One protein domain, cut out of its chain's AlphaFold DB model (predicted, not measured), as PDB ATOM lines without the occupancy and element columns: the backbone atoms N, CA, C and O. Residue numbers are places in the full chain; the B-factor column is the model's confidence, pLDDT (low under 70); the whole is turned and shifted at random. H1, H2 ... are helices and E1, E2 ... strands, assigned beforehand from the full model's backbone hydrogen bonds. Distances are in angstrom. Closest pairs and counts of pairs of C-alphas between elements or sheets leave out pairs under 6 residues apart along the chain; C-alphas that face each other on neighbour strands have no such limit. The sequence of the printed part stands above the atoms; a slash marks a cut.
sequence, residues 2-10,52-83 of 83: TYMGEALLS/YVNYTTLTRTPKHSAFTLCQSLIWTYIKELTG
ATOM      1  N   THR A   2     259.470 270.449 151.099       87.06
ATOM      2  CA  THR A   2     260.419 271.562 150.874       87.06
ATOM      3  C   THR A   2     260.420 272.484 152.090       87.06
ATOM      4  O   THR A   2     259.386 272.638 152.728       87.06
ATOM      5  N   TYR A   3     261.543 273.147 152.385       89.19
ATOM      6  CA  TYR A   3     261.641 274.059 153.538       89.19
ATOM      7  C   TYR A   3     260.579 275.170 153.529       89.19
ATOM      8  O   TYR A   3     260.040 275.509 154.573       89.19
ATOM      9  N   MET A   4     260.240 275.705 152.349       88.19
ATOM     10  CA  MET A   4     259.188 276.720 152.215       88.19
ATOM     11  C   MET A   4     257.784 276.145 152.445       88.19
ATOM     12  O   MET A   4     256.924 276.847 152.963       88.19
ATOM     13  N   GLY A   5     257.549 274.882 152.073       89.31
ATOM     14  CA  GLY A   5     256.280 274.203 152.337       89.31
ATOM     15  C   GLY A   5     256.061 273.970 153.829       89.31
ATOM     16  O   GLY A   5     254.998 274.296 154.341       89.31
ATOM     17  N   GLU A   6     257.091 273.505 154.537       91.81
ATOM     18  CA  GLU A   6     257.017 273.296 155.990       91.81
ATOM     19  C   GLU A   6     256.877 274.615 156.757       91.81
ATOM     20  O   GLU A   6     256.102 274.698 157.704       91.81
ATOM     21  N   ALA A   7     257.555 275.679 156.311       89.81
ATOM     22  CA  ALA A   7     257.355 277.015 156.872       89.81
ATOM     23  C   ALA A   7     255.888 277.468 156.747       89.81
ATOM     24  O   ALA A   7     255.338 278.031 157.690       89.81
ATOM     25  N   LEU A   8     255.238 277.175 155.617       89.94
ATOM     26  CA  LEU A   8     253.829 277.495 155.399       89.94
ATOM     27  C   LEU A   8     252.907 276.680 156.317       89.94
ATOM     28  O   LEU A   8     252.014 277.246 156.942       89.94
ATOM     29  N   LEU A   9     253.139 275.368 156.425       91.44
ATOM     30  CA  LEU A   9     252.366 274.491 157.312       91.44
ATOM     31  C   LEU A   9     252.501 274.914 158.776       91.44
ATOM     32  O   LEU A   9     251.502 274.972 159.481       91.44
ATOM     33  N   SER A  10     253.694 275.328 159.203       92.38
ATOM     34  CA  SER A  10     253.902 275.799 160.574       92.38
ATOM     35  C   SER A  10     253.041 277.018 160.933       92.38
ATOM     36  O   SER A  10     252.626 277.172 162.078       92.38
ATOM     37  N   TYR A  52     274.779 282.527 140.714       85.44
ATOM     38  CA  TYR A  52     276.134 282.269 140.241       85.44
ATOM     39  C   TYR A  52     276.905 283.586 140.088       85.44
ATOM     40  O   TYR A  52     276.340 284.581 139.637       85.44
ATOM     41  N   VAL A  53     278.193 283.575 140.429       82.25
ATOM     42  CA  VAL A  53     279.117 284.696 140.219       82.25
ATOM     43  C   VAL A  53     280.277 284.216 139.354       82.25
ATOM     44  O   VAL A  53     280.921 283.218 139.680       82.25
ATOM     45  N   ASN A  54     280.549 284.923 138.259       80.75
ATOM     46  CA  ASN A  54     281.788 284.765 137.503       80.75
ATOM     47  C   ASN A  54     282.906 285.530 138.227       80.75
ATOM     48  O   ASN A  54     282.816 286.742 138.359       80.75
ATOM     49  N   TYR A  55     283.958 284.854 138.686       73.50
ATOM     50  CA  TYR A  55     285.013 285.494 139.488       73.50
ATOM     51  C   TYR A  55     286.023 286.308 138.676       73.50
ATOM     52  O   TYR A  55     286.774 287.085 139.255       73.50
ATOM     53  N   THR A  56     286.017 286.177 137.351       81.88
ATOM     54  CA  THR A  56     286.870 286.975 136.466       81.88
ATOM     55  C   THR A  56     286.212 288.307 136.117       81.88
ATOM     56  O   THR A  56     286.878 289.332 136.063       81.88
ATOM     57  N   THR A  57     284.895 288.303 135.887       87.88
ATOM     58  CA  THR A  57     284.140 289.491 135.436       87.88
ATOM     59  C   THR A  57     283.198 290.065 136.494       87.88
ATOM     60  O   THR A  57     282.568 291.093 136.263       87.88
ATOM     61  N   LEU A  58     283.043 289.379 137.629       83.19
ATOM     62  CA  LEU A  58     282.077 289.659 138.701       83.19
ATOM     63  C   LEU A  58     280.605 289.678 138.250       83.19
ATOM     64  O   LEU A  58     279.719 290.112 138.991       83.19
ATOM     65  N   THR A  59     280.313 289.161 137.053       86.81
ATOM     66  CA  THR A  59     278.952 289.063 136.517       86.81
ATOM     67  C   THR A  59     278.122 288.077 137.337       86.81
ATOM     68  O   THR A  59     278.585 286.979 137.658       86.81
ATOM     69  N   ARG A  60     276.880 288.460 137.654       85.62
ATOM     70  CA  ARG A  60     275.925 287.651 138.420       85.62
ATOM     71  C   ARG A  60     274.885 287.033 137.495       85.62
ATOM     72  O   ARG A  60     274.328 287.723 136.645       85.62
ATOM     73  N   THR A  61     274.583 285.758 137.698       90.62
ATOM     74  CA  THR A  61     273.543 285.042 136.951       90.62
ATOM     75  C   THR A  61     272.625 284.315 137.933       90.62
ATOM     76  O   THR A  61     273.108 283.470 138.691       90.62
ATOM     77  N   PRO A  62     271.317 284.623 137.976       89.69
ATOM     78  CA  PRO A  62     270.389 283.930 138.863       89.69
ATOM     79  C   PRO A  62     270.283 282.453 138.472       89.69
ATOM     80  O   PRO A  62     270.169 282.114 137.294       89.69
ATOM     81  N   LYS A  63     270.326 281.561 139.462       88.19
ATOM     82  CA  LYS A  63     270.070 280.132 139.252       88.19
ATOM     83  C   LYS A  63     268.573 279.849 139.312       88.19
ATOM     84  O   LYS A  63     267.815 280.627 139.881       88.19
ATOM     85  N   HIS A  64     268.174 278.662 138.855       89.50
ATOM     86  CA  HIS A  64     266.807 278.147 139.017       89.50
ATOM     87  C   HIS A  64     266.267 278.290 140.451       89.50
ATOM     88  O   HIS A  64     265.130 278.707 140.634       89.50
ATOM     89  N   SER A  65     267.101 278.049 141.469       85.44
ATOM     90  CA  SER A  65     266.712 278.190 142.877       85.44
ATOM     91  C   SER A  65     266.270 279.608 143.261       85.44
ATOM     92  O   SER A  65     265.423 279.754 144.136       85.44
ATOM     93  N   ALA A  66     266.796 280.653 142.607       86.88
ATOM     94  CA  ALA A  66     266.347 282.028 142.829       86.88
ATOM     95  C   ALA A  66     264.916 282.243 142.311       86.88
ATOM     96  O   ALA A  66     264.108 282.887 142.978       86.88
ATOM     97  N   PHE A  67     264.583 281.655 141.160       89.25
ATOM     98  CA  PHE A  67     263.233 281.715 140.600       89.25
ATOM     99  C   PHE A  67     262.242 280.898 141.430       89.25
ATOM    100  O   PHE A  67     261.155 281.385 141.719       89.25
ATOM    101  N   THR A  68     262.631 279.705 141.892       87.75
ATOM    102  CA  THR A  68     261.789 278.875 142.769       87.75
ATOM    103  C   THR A  68     261.489 279.566 144.102       87.75
ATOM    104  O   THR A  68     260.348 279.530 144.565       87.75
ATOM    105  N   LEU A  69     262.480 280.233 144.707       86.38
ATOM    106  CA  LEU A  69     262.268 281.023 145.922       86.38
ATOM    107  C   LEU A  69     261.311 282.196 145.659       86.38
ATOM    108  O   LEU A  69     260.358 282.381 146.407       86.38
ATOM    109  N   CYS A  70     261.514 282.934 144.564       86.12
ATOM    110  CA  CYS A  70     260.648 284.052 144.181       86.12
ATOM    111  C   CYS A  70     259.196 283.605 143.941       86.12
ATOM    112  O   CYS A  70     258.265 284.199 144.479       86.12
ATOM    113  N   GLN A  71     258.998 282.511 143.205       86.06
ATOM    114  CA  GLN A  71     257.672 281.945 142.960       86.06
ATOM    115  C   GLN A  71     256.978 281.530 144.264       86.06
ATOM    116  O   GLN A  71     255.782 281.763 144.419       86.06
ATOM    117  N   SER A  72     257.727 280.949 145.207       82.44
ATOM    118  CA  SER A  72     257.187 280.553 146.512       82.44
ATOM    119  C   SER A  72     256.708 281.769 147.310       82.44
ATOM    120  O   SER A  72     255.631 281.718 147.891       82.44
ATOM    121  N   LEU A  73     257.454 282.879 147.283       78.88
ATOM    122  CA  LEU A  73     257.069 284.130 147.950       78.88
ATOM    123  C   LEU A  73     255.824 284.770 147.320       78.88
ATOM    124  O   LEU A  73     254.919 285.187 148.039       78.88
ATOM    125  N   ILE A  74     255.754 284.814 145.985       74.38
ATOM    126  CA  ILE A  74     254.589 285.350 145.263       74.38
ATOM    127  C   ILE A  74     253.334 284.532 145.584       74.38
ATOM    128  O   ILE A  74     252.267 285.102 145.802       74.38
ATOM    129  N   TRP A  75     253.451 283.205 145.638       67.62
ATOM    130  CA  TRP A  75     252.330 282.330 145.973       67.62
ATOM    131  C   TRP A  75     251.806 282.562 147.394       67.62
ATOM    132  O   TRP A  75     250.593 282.668 147.577       67.62
ATOM    133  N   THR A  76     252.698 282.685 148.382       68.38
ATOM    134  CA  THR A  76     252.308 283.008 149.764       68.38
ATOM    135  C   THR A  76     251.580 284.351 149.829       68.38
ATOM    136  O   THR A  76     250.496 284.426 150.396       68.38
ATOM    137  N   TYR A  77     252.106 285.377 149.153       67.75
ATOM    138  CA  TYR A  77     251.482 286.702 149.103       67.75
ATOM    139  C   TYR A  77     250.090 286.689 148.453       67.75
ATOM    140  O   TYR A  77     249.155 287.300 148.963       67.75
ATOM    141  N   ILE A  78     249.913 285.968 147.339       66.25
ATOM    142  CA  ILE A  78     248.597 285.850 146.690       66.25
ATOM    143  C   ILE A  78     247.600 285.149 147.618       66.25
ATOM    144  O   ILE A  78     246.468 285.612 147.728       66.25
ATOM    145  N   LYS A  79     248.012 284.081 148.313       67.00
ATOM    146  CA  LYS A  79     247.145 283.394 149.280       67.00
ATOM    147  C   LYS A  79     246.685 284.299 150.423       67.00
ATOM    148  O   LYS A  79     245.539 284.178 150.838       67.00
ATOM    149  N   GLU A  80     247.541 285.193 150.910       68.12
ATOM    150  CA  GLU A  80     247.168 286.175 151.939       68.12
ATOM    151  C   GLU A  80     246.138 287.200 151.428       68.12
ATOM    152  O   GLU A  80     245.293 287.653 152.197       68.12
ATOM    153  N   LEU A  81     246.173 287.551 150.137       65.94
ATOM    154  CA  LEU A  81     245.242 288.514 149.535       65.94
ATOM    155  C   LEU A  81     243.878 287.922 149.166       65.94
ATOM    156  O   LEU A  81     242.896 288.659 149.100       65.94
ATOM    157  N   THR A  82     243.808 286.623 148.880       68.25
ATOM    158  CA  THR A  82     242.578 285.945 148.442       68.25
ATOM    159  C   THR A  82     241.851 285.224 149.580       68.25
ATOM    160  O   THR A  82     241.215 284.209 149.307       68.25
ATOM    161  N   GLY A  83     242.013 285.701 150.822       54.69
ATOM    162  CA  GLY A  83     241.432 285.112 152.038       54.69
ATOM    163  C   GLY A  83     239.984 284.663 151.892       54.69
ATOM    164  O   GLY A  83     239.168 285.458 151.372       54.69
TER     165      GLY A  83
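What this domain is: This is residues 2 to 10 and 52 to 83 of the 83 residues of an uncharacterized protein of Heliocybe sulcata (UniProt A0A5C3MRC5). What shape? Short helix H1 lies loosely beside long helix H2, and strand E1 with its loop makes a thin arm beyond H2's beginning. Its make-up? The 41 printed residues, mostly helix, hold H1, E1, H2 in order. The whole is extended, radius of gyration of the C-alphas 14.7 A, spanning 48 by 19 by 11 A.

Where its parts are: Where is H1? H1, residues 3 to 10, begins at C-alpha 3 (261.641, 274.059, 153.538). What follows? E1 is residues 60 to 62; H2, residues 64 to 81, is 26.1 A long, ending at C-alpha 81 (245.242, 288.514, 149.535).

How they stand to each other: Do H1 and H2 touch? They are close but not clearly touching; the closest C-alphas, of Met 4 and Ser 72, are 7.2 A apart. Both have every O i to N i+4 pair within hydrogen-bond range. And E1? It meets H2 only through their tight link.

The domain as a whole: Any cut? Residues 11 to 51 are not printed; C-alphas 10 and 52 are 30.8 A apart. Low confidence? Residues 75 to 83 have pLDDT under 70.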